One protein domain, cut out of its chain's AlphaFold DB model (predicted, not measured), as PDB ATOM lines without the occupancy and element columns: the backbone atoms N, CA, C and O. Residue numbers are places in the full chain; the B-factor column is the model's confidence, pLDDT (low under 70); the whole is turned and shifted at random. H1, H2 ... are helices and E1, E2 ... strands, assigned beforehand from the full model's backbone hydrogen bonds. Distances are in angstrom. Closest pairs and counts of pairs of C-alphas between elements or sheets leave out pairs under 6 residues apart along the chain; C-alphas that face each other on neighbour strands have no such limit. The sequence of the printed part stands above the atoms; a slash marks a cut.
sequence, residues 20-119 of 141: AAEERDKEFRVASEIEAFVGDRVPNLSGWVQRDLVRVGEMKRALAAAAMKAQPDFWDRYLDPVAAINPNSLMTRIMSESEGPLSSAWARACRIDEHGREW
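What this domain is: This is residues 20 to 119 of the 141 residues of an uncharacterized protein of Synergistetes bacterium ADurb.BinA166 (UniProt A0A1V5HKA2). Three helices, H1, H2 and H5, lie side by side with their centres in a triangle, and H4 makes a helical hairpin with H5 and meets H2 near their last residues at a steep tilt, as a corner. A small hairpin of strands, E1 and E2, lies at one end, where the chain passes from H1 to H2; short H3 lies at the other end, and the unnamed residues 109 to 119 run from H5 toward the strand end and fold back there. The printed part has 100 residues with five named helices and two named strands, in the order H1 E1 E2 H2 H3 H4 H5, and its one sheet, E1 - E2, is antiparallel. The class is mostly helix, and the whole is compact, with a radius of gyration of the C-alphas of 13.8 A and spans of 36 by 36 by 23 A.

How they stand to each other: Begin with H1, residues 20 to 36, which touches H2, residues 53 to 70, with residues 27 to 34 alone; their closest C-alphas, Glu 27 and Ala 66, are 6.2 A apart. The two run opposite ways at a shallow tilt of 21 degrees. Between them in the chain, E1, residues 38 to 41, and E2, residues 48 to 50, form an antiparallel hairpin; look for N 39 and O 49, 2.7 A apart and within hydrogen-bond range. H3, residues 74 to 78, is close to H2 but not clearly touching, the closest C-alphas, Met 68 and Phe 74, being 7.5 A apart. H4, residues 87 to 97, touches H2 at residues 64 to 68 alone, at a steep tilt of 56 degrees; the closest C-alphas are those of Ala 67 and Met 95, 5.7 A. H5, residues 101 to 108, touches H4, closest at the C-alphas of Met 95 and Ser 103, 4.7 A. It also touches H1, running the same way at a shallow tilt of 20 degrees, with the C-alphas of Ala 31 and Ala 105 closest at 5.1 A. H1 and H4 are apart. Every O i to N i+4 pair is within hydrogen-bond range in H2, H3, H4 and H5, and 10 of 13 are in H1.

Where its parts are: Find C-alpha 20 at (92.593, 72.856, 82.980); from there H1 runs 26.0 A to C-alpha 36. E1 measures 8.6 A and E2 6.4 A. H2 starts at C-alpha 53, (108.979, 98.633, 86.941), and runs 25.5 A. H3 measures 6.2 A, H4 15.2 A, and H5 10.9 A, ending at C-alpha 108, (100.072, 94.340, 93.650).

The domain as a whole: The two farthest C-alphas, Ala 20 and His 115, are 39.8 A apart. The printed part has no cut, and no link between named elements is long. The mean pLDDT of the printed part is 73.3; look for values under 70 at residues 45 to 46, 75 to 89, 98 to 100 and 112 to 119.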
ATOM      1  N   ALA A  20      93.132  71.693  82.277       82.69
ATOM      2  CA  ALA A  20      92.593  72.856  82.980       82.69
ATOM      3  C   ALA A  20      93.347  73.139  84.289       82.69
ATOM      4  O   ALA A  20      93.662  74.295  84.564       82.69
ATOM      5  N   ALA A  21      93.708  72.096  85.045       85.50
ATOM      6  CA  ALA A  21      94.567  72.242  86.221       85.50
ATOM      7  C   ALA A  21      95.968  72.762  85.838       85.50
ATOM      8  O   ALA A  21      96.482  73.681  86.468       85.50
ATOM      9  N   GLU A  22      96.563  72.241  84.760       87.38
ATOM     10  CA  GLU A  22      97.872  72.695  84.270       87.38
ATOM     11  C   GLU A  22      97.842  74.136  83.745       87.38
ATOM     12  O   GLU A  22      98.825  74.866  83.875       87.38
ATOM     13  N   GLU A  23      96.738  74.564  83.131       82.56
ATOM     14  CA  GLU A  23      96.583  75.956  82.723       82.56
ATOM     15  C   GLU A  23      96.460  76.872  83.942       82.56
ATOM     16  O   GLU A  23      97.155  77.888  84.004       82.56
ATOM     17  N   ARG A  24      95.690  76.463  84.957       82.50
ATOM     18  CA  ARG A  24      95.584  77.185  86.225       82.50
ATOM     19  C   ARG A  24      96.930  77.323  86.933       82.50
ATOM     20  O   ARG A  24      97.253  78.392  87.446       82.50
ATOM     21  N   ASP A  25      97.760  76.287  86.899       85.75
ATOM     22  CA  ASP A  25      99.113  76.341  87.454       85.75
ATOM     23  C   ASP A  25      99.979  77.411  86.786       85.75
ATOM     24  O   ASP A  25     100.782  78.064  87.457       85.75
ATOM     25  N   LYS A  26      99.837  77.613  85.470       81.25
ATOM     26  CA  LYS A  26     100.572  78.669  84.756       81.25
ATOM     27  C   LYS A  26     100.117  80.050  85.218       81.25
ATOM     28  O   LYS A  26     100.964  80.897  85.492       81.25
ATOM     29  N   GLU A  27      98.809  80.259  85.347       76.38
ATOM     30  CA  GLU A  27      98.235  81.509  85.865       76.38
ATOM     31  C   GLU A  27      98.719  81.796  87.289       76.38
ATOM     32  O   GLU A  27      99.154  82.908  87.600       76.38
ATOM     33  N   PHE A  28      98.698  80.771  88.143       79.69
ATOM     34  CA  PHE A  28      99.128  80.870  89.528       79.69
ATOM     35  C   PHE A  28     100.618  81.190  89.649       79.69
ATOM     36  O   PHE A  28     100.994  82.028  90.466       79.69
ATOM     37  N   ARG A  29     101.475  80.593  88.811       83.31
ATOM     38  CA  ARG A  29     102.912  80.911  88.791       83.31
ATOM     39  C   ARG A  29     103.153  82.378  88.463       83.31
ATOM     40  O   ARG A  29     103.814  83.054  89.245       83.31
ATOM     41  N   VAL A  30     102.528  82.896  87.401       76.00
ATOM     42  CA  VAL A  30     102.614  84.324  87.040       76.00
ATOM     43  C   VAL A  30     102.150  85.215  88.199       76.00
ATOM     44  O   VAL A  30     102.796  86.214  88.509       76.00
ATOM     45  N   ALA A  31     101.058  84.841  88.872       79.19
ATOM     46  CA  ALA A  31     100.554  85.564  90.036       79.19
ATOM     47  C   ALA A  31     101.507  85.506  91.243       79.19
ATOM     48  O   ALA A  31     101.648  86.500  91.950       79.19
ATOM     49  N   SER A  32     102.165  84.369  91.475       81.81
ATOM     50  CA  SER A  32     103.074  84.161  92.608       81.81
ATOM     51  C   SER A  32     104.410  84.888  92.445       81.81
ATOM     52  O   SER A  32     104.961  85.403  93.414       81.81
ATOM     53  N   GLU A  33     104.918  84.995  91.216       84.88
ATOM     54  CA  GLU A  33     106.222  85.604  90.955       84.88
ATOM     55  C   GLU A  33     106.211  87.125  91.173       84.88
ATOM     56  O   GLU A  33     107.258  87.716  91.440       84.88
ATOM     57  N   ILE A  34     105.036  87.770  91.128       82.62
ATOM     58  CA  ILE A  34     104.933  89.223  91.311       82.62
ATOM     59  C   ILE A  34     105.393  89.688  92.688       82.62
ATOM     60  O   ILE A  34     105.870  90.814  92.828       82.62
ATOM     61  N   GLU A  35     105.309  88.815  93.693       80.69
ATOM     62  CA  GLU A  35     105.741  89.114  95.058       80.69
ATOM     63  C   GLU A  35     107.245  89.403  95.143       80.69
ATOM     64  O   GLU A  35     107.670  90.183  95.991       80.69
ATOM     65  N   ALA A  36     108.052  88.864  94.222       85.00
ATOM     66  CA  ALA A  36     109.486  89.143  94.164       85.00
ATOM     67  C   ALA A  36     109.805  90.573  93.688       85.00
ATOM     68  O   ALA A  36     110.861  91.118  94.023       85.00
ATOM     69  N   PHE A  37     108.900  91.189  92.922       83.06
ATOM     70  CA  PHE A  37     109.129  92.470  92.245       83.06
ATOM     71  C   PHE A  37     108.372  93.641  92.872       83.06
ATOM     72  O   PHE A  37     108.532  94.789  92.446       83.06
ATOM     73  N   VAL A  38     107.594  93.372  93.920       82.19
ATOM     74  CA  VAL A  38     106.961  94.391  94.757       82.19
ATOM     75  C   VAL A  38     107.671  94.501  96.111       82.19
ATOM     76  O   VAL A  38     108.332  93.582  96.590       82.19
ATOM     77  N   GLY A  39     107.619  95.699  96.673       81.88
ATOM     78  CA  GLY A  39     108.215  96.109  97.932       81.88
ATOM     79  C   GLY A  39     107.185  96.125  99.041       81.88
ATOM     80  O   GLY A  39     106.404  95.190  99.172       81.88
ATOM     81  N   ASP A  40     107.202  97.176  99.853       83.12
ATOM     82  CA  ASP A  40     106.332  97.270 101.020       83.12
ATOM     83  C   ASP A  40     104.914  97.707 100.657       83.12
ATOM     84  O   ASP A  40     104.656  98.380  99.647       83.12
ATOM     85  N   ARG A  41     103.967  97.307 101.511       81.69
ATOM     86  CA  ARG A  41     102.581  97.751 101.401       81.69
ATOM     87  C   ARG A  41     102.550  99.193 101.833       81.69
ATOM     88  O   ARG A  41     103.020  99.504 102.924       81.69
ATOM     89  N   VAL A  42     101.921 100.049 101.041       75.44
ATOM     90  CA  VAL A  42     101.783 101.441 101.455       75.44
ATOM     91  C   VAL A  42     100.696 101.545 102.532       75.44
ATOM     92  O   VAL A  42      99.555 101.138 102.285       75.44
ATOM     93  N   PRO A  43     101.010 102.063 103.736       74.94
ATOM     94  CA  PRO A  43     100.020 102.229 104.793       74.94
ATOM     95  C   PRO A  43      98.871 103.135 104.341       74.94
ATOM     96  O   PRO A  43      99.090 104.145 103.679       74.94
ATOM     97  N   ASN A  44      97.638 102.790 104.722       73.19
ATOM     98  CA  ASN A  44      96.416 103.558 104.429       73.19
ATOM     99  C   ASN A  44      96.064 103.730 102.940       73.19
ATOM    100  O   ASN A  44      95.095 104.417 102.621       73.19
ATOM    101  N   LEU A  45      96.799 103.084 102.032       68.38
ATOM    102  CA  LEU A  45      96.514 103.069 100.603       68.38
ATOM    103  C   LEU A  45      96.331 101.634 100.096       68.38
ATOM    104  O   LEU A  45      96.734 100.653 100.727       68.38
ATOM    105  N   SER A  46      95.696 101.506  98.932       66.12
ATOM    106  CA  SER A  46      95.688 100.258  98.174       66.12
ATOM    107  C   SER A  46      96.998 100.105  97.391       66.12
ATOM    108  O   SER A  46      97.484 101.058  96.770       66.12
ATOM    109  N   GLY A  47      97.559  98.893  97.415       72.56
ATOM    110  CA  GLY A  47      98.702  98.494  96.591       72.56
ATOM    111  C   GLY A  47     100.035  98.365  97.333       72.56
ATOM    112  O   GLY A  47     100.125  98.508  98.554       72.56
ATOM    113  N   TRP A  48     101.066  98.070  96.547       82.50
ATOM    114  CA  TRP A  48     102.435  97.792  96.977       82.50
ATOM    115  C   TRP A  48     103.400  98.626  96.137       82.50
ATOM    116  O   TRP A  48     103.121  98.846  94.964       82.50
ATOM    117  N   VAL A  49     104.497  99.106  96.722       82.88
ATOM    118  CA  VAL A  49     105.547  99.821  95.971       82.88
ATOM    119  C   VAL A  49     106.211  98.855  94.993       82.88
ATOM    120  O   VAL A  49     106.440  97.706  95.350       82.88
ATOM    121  N   GLN A  50     106.550  99.268  93.776       83.06
ATOM    122  CA  GLN A  50     107.261  98.399  92.834       83.06
ATOM    123  C   GLN A  50     108.769  98.565  92.970       83.06
ATOM    124  O   GLN A  50     109.278  99.679  93.049       83.06
ATOM    125  N   ARG A  51     109.496  97.444  92.972       82.81
ATOM    126  CA  ARG A  51     110.967  97.432  92.995       82.81
ATOM    127  C   ARG A  51     111.563  97.426  91.592       82.81
ATOM    128  O   ARG A  51     112.619  98.008  91.378       82.81
ATOM    129  N   ASP A  52     110.886  96.773  90.648       81.94
ATOM    130  CA  ASP A  52     111.308  96.662  89.252       81.94
ATOM    131  C   ASP A  52     110.124  96.949  88.323       81.94
ATOM    132  O   ASP A  52     109.261  96.099  88.088       81.94
ATOM    133  N   LEU A  53     110.079  98.171  87.792       76.38
ATOM    134  CA  LEU A  53     108.979  98.633  86.941       76.38
ATOM    135  C   LEU A  53     108.874  97.844  85.633       76.38
ATOM    136  O   LEU A  53     107.772  97.646  85.119       76.38
ATOM    137  N   VAL A  54     110.006  97.383  85.092       77.12
ATOM    138  CA  VAL A  54     110.038  96.642  83.827       77.12
ATOM    139  C   VAL A  54     109.435  95.260  84.038       77.12
ATOM    140  O   VAL A  54     108.503  94.884  83.325       77.12
ATOM    141  N   ARG A  55     109.899  94.533  85.062       79.81
ATOM    142  CA  ARG A  55     109.389  93.191  85.379       79.81
ATOM    143  C   ARG A  55     107.934  93.204  85.811       79.81
ATOM    144  O   ARG A  55     107.158  92.369  85.351       79.81
ATOM    145  N   VAL A  56     107.523  94.190  86.606       77.81
ATOM    146  CA  VAL A  56     106.109  94.339  86.974       77.81
ATOM    147  C   VAL A  56     105.251  94.629  85.740       77.81
ATOM    148  O   VAL A  56     104.167  94.064  85.609       77.81
ATOM    149  N   GLY A  57     105.737  95.432  84.789       75.56
ATOM    150  CA  GLY A  57     105.057  95.657  83.511       75.56
ATOM    151  C   GLY A  57     104.886  94.379  82.679       75.56
ATOM    152  O   GLY A  57     103.798  94.120  82.160       75.56
ATOM    153  N   GLU A  58     105.928  93.549  82.578       76.75
ATOM    154  CA  GLU A  58     105.863  92.239  81.910       76.75
ATOM    155  C   GLU A  58     104.842  91.310  82.580       76.75
ATOM    156  O   GLU A  58     104.018  90.694  81.900       76.75
ATOM    157  N   MET A  59     104.826  91.274  83.913       79.31
ATOM    158  CA  MET A  59     103.865  90.480  84.678       79.31
ATOM    159  C   MET A  59     102.436  90.981  84.528       79.31
ATOM    160  O   MET A  59     101.534  90.168  84.348       79.31
ATOM    161  N   LYS A  60     102.204  92.300  84.509       77.69
ATOM    162  CA  LYS A  60     100.872  92.855  84.211       77.69
ATOM    163  C   LYS A  60     100.360  92.373  82.860       77.69
ATOM    164  O   LYS A  60      99.198  91.991  82.758       77.69
ATOM    165  N   ARG A  61     101.210  92.348  81.829       76.25
ATOM    166  CA  ARG A  61     100.818  91.816  80.513       76.25
ATOM    167  C   ARG A  61     100.480  90.332  80.575       76.25
ATOM    168  O   ARG A  61      99.484  89.925  79.984       76.25
ATOM    169  N   ALA A  62     101.289  89.537  81.273       76.81
ATOM    170  CA  ALA A  62     101.056  88.104  81.420       76.81
ATOM    171  C   ALA A  62      99.744  87.817  82.173       76.81
ATOM    172  O   ALA A  62      98.939  87.016  81.706       76.81
ATOM    173  N   LEU A  63      99.483  88.538  83.269       77.88
ATOM    174  CA  LEU A  63      98.221  88.474  84.013       77.88
ATOM    175  C   LEU A  63      97.034  88.869  83.124       77.88
ATOM    176  O   LEU A  63      96.019  88.182  83.118       77.88
ATOM    177  N   ALA A  64      97.153  89.956  82.354       75.81
ATOM    178  CA  ALA A  64      96.093  90.397  81.450       75.81
ATOM    179  C   ALA A  64      95.804  89.354  80.360       75.81
ATOM    180  O   ALA A  64      94.644  89.074  80.075       75.81
ATOM    181  N   ALA A  65      96.839  88.743  79.779       75.94
ATOM    182  CA  ALA A  65      96.678  87.676  78.796       75.94
ATOM    183  C   ALA A  65      96.005  86.429  79.398       75.94
ATOM    184  O   ALA A  65      95.102  85.873  78.773       75.94
ATOM    185  N   ALA A  66      96.400  86.027  80.611       75.12
ATOM    186  CA  ALA A  66      95.777  84.929  81.349       75.12
ATOM    187  C   ALA A  66      94.286  85.196  81.612       75.12
ATOM    188  O   ALA A  66      93.430  84.408  81.220       75.12
ATOM    189  N   ALA A  67      93.962  86.363  82.169       74.88
ATOM    190  CA  ALA A  67      92.588  86.741  82.486       74.88
ATOM    191  C   ALA A  67      91.705  86.839  81.226       74.88
ATOM    192  O   ALA A  67      90.559  86.393  81.215       74.88
ATOM    193  N   MET A  68      92.258  87.349  80.119       74.56
ATOM    194  CA  MET A  68      91.574  87.375  78.823       74.56
ATOM    195  C   MET A  68      91.314  85.978  78.249       74.56
ATOM    196  O   MET A  68      90.296  85.768  77.593       74.56
ATOM    197  N   LYS A  69      92.221  85.022  78.477       73.25
ATOM    198  CA  LYS A  69      92.038  83.625  78.066       73.25
ATOM    199  C   LYS A  69      90.980  82.919  78.915       73.25
ATOM    200  O   LYS A  69      90.207  82.137  78.367       73.25
ATOM    201  N   ALA A  70      90.932  83.210  80.214       71.69
ATOM    202  CA  ALA A  70      89.920  82.685  81.128       71.69
ATOM    203  C   ALA A  70      88.510  83.222  80.817       71.69
ATOM    204  O   ALA A  70      87.519  82.542  81.068       71.69
ATOM    205  N   GLN A  71      88.418  84.427  80.244       73.94
ATOM    206  CA  GLN A  71      87.160  85.118  79.954       73.94
ATOM    207  C   GLN A  71      87.087  85.548  78.469       73.94
ATOM    208  O   GLN A  71      87.088  86.747  78.167       73.94
ATOM    209  N   PRO A  72      87.031  84.599  77.513       73.12
ATOM    210  CA  PRO A  72      87.134  84.896  76.080       73.12
ATOM    211  C   PRO A  72      85.963  85.730  75.535       73.12
ATOM    212  O   PRO A  72      86.124  86.435  74.542       73.12
ATOM    213  N   ASP A  73      84.805  85.677  76.190       72.69
ATOM    214  CA  ASP A  73      83.580  86.406  75.848       72.69
ATOM    215  C   ASP A  73      83.414  87.714  76.649       72.69
ATOM    216  O   ASP A  73      82.393  88.391  76.526       72.69
ATOM    217  N   PHE A  74      84.394  88.081  77.489       72.88
ATOM    218  CA  PHE A  74      84.295  89.255  78.359       72.88
ATOM    219  C   PHE A  74      83.997  90.522  77.563       72.88
ATOM    220  O   PHE A  74      83.111  91.298  77.914       72.88
ATOM    221  N   TRP A  75      84.725  90.733  76.465       66.94
ATOM    222  CA  TRP A  75      84.511  91.912  75.639       66.94
ATOM    223  C   TRP A  75      83.105  91.925  75.061       66.94
ATOM    224  O   TRP A  75      82.451  92.950  75.148       66.94
ATOM    225  N   ASP A  76      82.589  90.803  74.575       69.62
ATOM    226  CA  ASP A  76      81.239  90.750  74.009       69.62
ATOM    227  C   ASP A  76      80.153  91.021  75.067       69.62
ATOM    228  O   ASP A  76      79.135  91.638  74.757       69.62
ATOM    229  N   ARG A  77      80.393  90.644  76.334       66.44
ATOM    230  CA  ARG A  77      79.501  90.940  77.471       66.44
ATOM    231  C   ARG A  77      79.522  92.400  77.918       66.44
ATOM    232  O   ARG A  77      78.523  92.880  78.451       66.44
ATOM    233  N   TYR A  78      80.649  93.085  77.750       63.66
ATOM    234  CA  TYR A  78      80.860  94.421  78.308       63.66
ATOM    235  C   TYR A  78      81.022  95.518  77.244       63.66
ATOM    236  O   TYR A  78      80.992  96.686  77.597       63.66
ATOM    237  N   LEU A  79      81.137  95.201  75.950       57.53
ATOM    238  CA  LEU A  79      81.410  96.164  74.870       57.53
ATOM    239  C   LEU A  79      80.337  97.252  74.701       57.53
ATOM    240  O   LEU A  79      80.662  98.346  74.241       57.53
ATOM    241  N   ASP A  80      79.099  97.003  75.115       52.34
ATOM    242  CA  ASP A  80      77.984  97.940  74.972       52.34
ATOM    243  C   ASP A  80      77.440  98.279  76.377       52.34
ATOM    244  O   ASP A  80      76.696  97.461  76.920       52.34
ATOM    245  N   PRO A  81      77.869  99.367  77.075       50.62
ATOM    246  CA  PRO A  81      78.376 100.671  76.629       50.62
ATOM    247  C   PRO A  81      79.736 101.043  77.284       50.62
ATOM    248  O   PRO A  81      79.824 101.909  78.160       50.62
ATOM    249  N   VAL A  82      80.833 100.390  76.882       49.66
ATOM    250  CA  VAL A  82      82.158 100.529  77.538       49.66
ATOM    251  C   VAL A  82      82.948 101.793  77.180       49.66
ATOM    252  O   VAL A  82      83.990 102.058  77.778       49.66
ATOM    253  N   ALA A  83      82.422 102.660  76.310       51.88
ATOM    254  CA  ALA A  83      83.078 103.922  75.951       51.88
ATOM    255  C   ALA A  83      83.363 104.854  77.155       51.88
ATOM    256  O   ALA A  83      84.194 105.751  77.035       51.88
ATOM    257  N   ALA A  84      82.721 104.634  78.312       53.22
ATOM    258  CA  ALA A  84      82.903 105.439  79.523       53.22
ATOM    259  C   ALA A  84      83.583 104.714  80.707       53.22
ATOM    260  O   ALA A  84      83.789 105.336  81.750       53.22
ATOM    261  N   ILE A  85      83.925 103.421  80.599       58.16
ATOM    262  CA  ILE A  85      84.515 102.677  81.725       58.16
ATOM    263  C   ILE A  85      86.041 102.739  81.648       58.16
ATOM    264  O   ILE A  85      86.642 102.416  80.627       58.16
ATOM    265  N   ASN A  86      86.679 103.122  82.759       63.19
ATOM    266  CA  ASN A  86      88.135 103.128  82.867       63.19
ATOM    267  C   ASN A  86      88.693 101.711  82.584       63.19
ATOM    268  O   ASN A  86      88.256 100.754  83.230       63.19
ATOM    269  N   PRO A  87      89.675 101.553  81.677       62.03
ATOM    270  CA  PRO A  87      90.278 100.256  81.369       62.03
ATOM    271  C   PRO A  87      90.799  99.470  82.583       62.03
ATOM    272  O   PRO A  87      90.705  98.246  82.587       62.03
ATOM    273  N   ASN A  88      91.271 100.131  83.649       65.50
ATOM    274  CA  ASN A  88      91.634  99.437  84.893       65.50
ATOM    275  C   ASN A  88      90.429  98.887  85.633       65.50
ATOM    276  O   ASN A  88      90.519  97.815  86.226       65.50
ATOM    277  N   SER A  89      89.300  99.591  85.609       67.69
ATOM    278  CA  SER A  89      88.056  99.073  86.173       67.69
ATOM    279  C   SER A  89      87.592  97.837  85.405       67.69
ATOM    280  O   SER A  89      87.128  96.886  86.026       67.69
ATOM    281  N   LEU A  90      87.790  97.810  84.082       71.38
ATOM    282  CA  LEU A  90      87.532  96.621  83.268       71.38
ATOM    283  C   LEU A  90      88.495  95.492  83.616       71.38
ATOM    284  O   LEU A  90      88.038  94.406  83.936       71.38
ATOM    285  N   MET A  91      89.803  95.747  83.646       74.31
ATOM    286  CA  MET A  91      90.784  94.706  83.950       74.31
ATOM    287  C   MET A  91      90.624  94.152  85.365       74.31
ATOM    288  O   MET A  91      90.629  92.943  85.556       74.31
ATOM    289  N   THR A  92      90.373  95.009  86.355       74.00
ATOM    290  CA  THR A  92      90.052  94.577  87.724       74.00
ATOM    291  C   THR A  92      88.834  93.656  87.735       74.00
ATOM    292  O   THR A  92      88.824  92.662  88.459       74.00
ATOM    293  N   ARG A  93      87.830  93.948  86.900       74.94
ATOM    294  CA  ARG A  93      86.633  93.122  86.764       74.94
ATOM    295  C   ARG A  93      86.926  91.782  86.089       74.94
ATOM    296  O   ARG A  93      86.562  90.763  86.669       74.94
ATOM    297  N   ILE A  94      87.660  91.765  84.970       76.00
ATOM    298  CA  ILE A  94      88.133  90.528  84.312       76.00
ATOM    299  C   ILE A  94      88.863  89.659  85.337       76.00
ATOM    300  O   ILE A  94      88.515  88.499  85.536       76.00
ATOM    301  N   MET A  95      89.826  90.235  86.057       78.06
ATOM    302  CA  MET A  95      90.634  89.529  87.053       78.06
ATOM    303  C   MET A  95      89.798  88.996  88.220       78.06
ATOM    304  O   MET A  95      90.073  87.909  88.718       78.06
ATOM    305  N   SER A  96      88.782  89.745  88.668       75.12
ATOM    306  CA  SER A  96      87.877  89.299  89.735       75.12
ATOM    307  C   SER A  96      86.963  88.152  89.297       75.12
ATOM    308  O   SER A  96      86.684  87.260  90.093       75.12
ATOM    309  N   GLU A  97      86.541  88.150  88.028       75.38
ATOM    310  CA  GLU A  97      85.706  87.099  87.438       75.38
ATOM    311  C   GLU A  97      86.529  85.853  87.053       75.38
ATOM    312  O   GLU A  97      85.971  84.770  86.931       75.38
ATOM    313  N   SER A  98      87.856  85.970  86.923       66.94
ATOM    314  CA  SER A  98      88.788  84.877  86.569       66.94
ATOM    315  C   SER A  98      89.203  83.984  87.756       66.94
ATOM    316  O   SER A  98      90.192  83.264  87.667       66.94
ATOM    317  N   GLU A  99      88.473  84.050  88.875       63.56
ATOM    318  CA  GLU A  99      88.743  83.348  90.138       63.56
ATOM    319  C   GLU A  99      90.114  83.682  90.776       63.56
ATOM    320  O   GLU A  99      91.142  83.132  90.402       63.56
ATOM    321  N   GLY A 100      90.122  84.523  91.821       65.44
ATOM    322  CA  GLY A 100      91.091  84.509  92.935       65.44
ATOM    323  C   GLY A 100      92.493  85.131  92.732       65.44
ATOM    324  O   GLY A 100      92.644  86.346  92.916       65.44
ATOM    325  N   PRO A 101      93.558  84.338  92.466       70.56
ATOM    326  CA  PRO A 101      94.959  84.758  92.579       70.56
ATOM    327  C   PRO A 101      95.304  85.924  91.655       70.56
ATOM    328  O   PRO A 101      96.077  86.808  92.028       70.56
ATOM    329  N   LEU A 102      94.675  85.964  90.479       73.44
ATOM    330  CA  LEU A 102      94.913  86.974  89.455       73.44
ATOM    331  C   LEU A 102      94.500  88.379  89.906       73.44
ATOM    332  O   LEU A 102      95.246  89.328  89.690       73.44
ATOM    333  N   SER A 103      93.370  88.527  90.605       75.19
ATOM    334  CA  SER A 103      92.922  89.829  91.132       75.19
ATOM    335  C   SER A 103      93.874  90.372  92.199       75.19
ATOM    336  O   SER A 103      94.231  91.553  92.199       75.19
ATOM    337  N   SER A 104      94.349  89.487  93.076       76.94
ATOM    338  CA  SER A 104      95.303  89.834  94.126       76.94
ATOM    339  C   SER A 104      96.671  90.215  93.544       76.94
ATOM    340  O   SER A 104      97.280  91.195  93.982       76.94
ATOM    341  N   ALA A 105      97.163  89.468  92.552       79.44
ATOM    342  CA  ALA A 105      98.405  89.778  91.849       79.44
ATOM    343  C   ALA A 105      98.285  91.074  91.040       79.44
ATOM    344  O   ALA A 105      99.158  91.934  91.126       79.44
ATOM    345  N   TRP A 106      97.163  91.274  90.347       80.06
ATOM    346  CA  TRP A 106      96.880  92.510  89.626       80.06
ATOM    347  C   TRP A 106      96.975  93.723  90.553       80.06
ATOM    348  O   TRP A 106      97.753  94.626  90.273       80.06
ATOM    349  N   ALA A 107      96.308  93.696  91.711       76.81
ATOM    350  CA  ALA A 107      96.344  94.791  92.684       76.81
ATOM    351  C   ALA A 107      97.761  95.125  93.198       76.81
ATOM    352  O   ALA A 107      98.056  96.288  93.489       76.81
ATOM    353  N   ARG A 108      98.653  94.128  93.303       77.75
ATOM    354  CA  ARG A 108     100.072  94.340  93.650       77.75
ATOM    355  C   ARG A 108     100.818  95.105  92.558       77.75
ATOM    356  O   ARG A 108     101.692  95.909  92.856       77.75
ATOM    357  N   ALA A 109     100.418  94.914  91.310       77.81
ATOM    358  CA  ALA A 109     101.045  95.496  90.136       77.81
ATOM    359  C   ALA A 109     100.608  96.943  89.830       77.81
ATOM    360  O   ALA A 109     101.067  97.528  88.850       77.81
ATOM    361  N   CYS A 110      99.685  97.517  90.608       74.81
ATOM    362  CA  CYS A 110      99.007  98.773  90.268       74.81
ATOM    363  C   CYS A 110      99.670 100.044  90.824       74.81
ATOM    364  O   CYS A 110      99.262 101.142  90.455       74.81
ATOM    365  N   ARG A 111     100.652  99.941  91.724       75.19
ATOM    366  CA  ARG A 111     101.265 101.107  92.382       75.19
ATOM    367  C   ARG A 111     102.766 101.166  92.123       75.19
ATOM    368  O   ARG A 111     103.469 100.238  92.476       75.19
ATOM    369  N   ILE A 112     103.241 102.247  91.512       68.44
ATOM    370  CA  ILE A 112     104.662 102.429  91.178       68.44
ATOM    371  C   ILE A 112     105.473 102.739  92.430       68.44
ATOM    372  O   ILE A 112     106.415 102.017  92.742       68.44
ATOM    373  N   ASP A 113     105.064 103.767  93.172       68.19
ATOM    374  CA  ASP A 113     105.753 104.231  94.371       68.19
ATOM    375  C   ASP A 113     104.774 104.690  95.477       68.19
ATOM    376  O   ASP A 113     103.558 104.443  95.436       68.19
ATOM    377  N   GLU A 114     105.320 105.303  96.525       64.88
ATOM    378  CA  GLU A 114     104.565 105.793  97.680       64.88
ATOM    379  C   GLU A 114     103.646 106.992  97.370       64.88
ATOM    380  O   GLU A 114     102.663 107.210  98.082       64.88
ATOM    381  N   HIS A 115     103.902 107.728  96.285       64.25
ATOM    382  CA  HIS A 115     103.179 108.938  95.879       64.25
ATOM    383  C   HIS A 115     102.257 108.719  94.669       64.25
ATOM    384  O   HIS A 115     101.198 109.342  94.558       64.25
ATOM    385  N   GLY A 116     102.645 107.821  93.776       57.06
ATOM    386  CA  GLY A 116     102.072 107.604  92.464       57.06
ATOM    387  C   GLY A 116     100.858 106.687  92.488       57.06
ATOM    388  O   GLY A 116     100.692 105.812  93.348       57.06
ATOM    389  N   ARG A 117      99.977 106.887  91.505       58.19
ATOM    390  CA  ARG A 117      98.907 105.936  91.181       58.19
ATOM    391  C   ARG A 117      99.187 105.286  89.832       58.19
ATOM    392  O   ARG A 117     100.013 105.736  89.048       58.19
ATOM    393  N   GLU A 118      98.422 104.240  89.574       52.22
ATOM    394  CA  GLU A 118      98.431 103.358  88.405       52.22
ATOM    395  C   GLU A 118      98.546 104.037  87.023       52.22
ATOM    396  O   GLU A 118      98.930 103.377  86.065       52.22
ATOM    397  N   TRP A 119      98.254 105.339  86.910       45.12
ATOM    398  CA  TRP A 119      98.313 106.095  85.658       45.12
ATOM    399  C   TRP A 119      99.711 106.490  85.182       45.12
ATOM    400  O   TRP A 119      99.863 106.891  84.031       45.12
TER     401      TRP A 119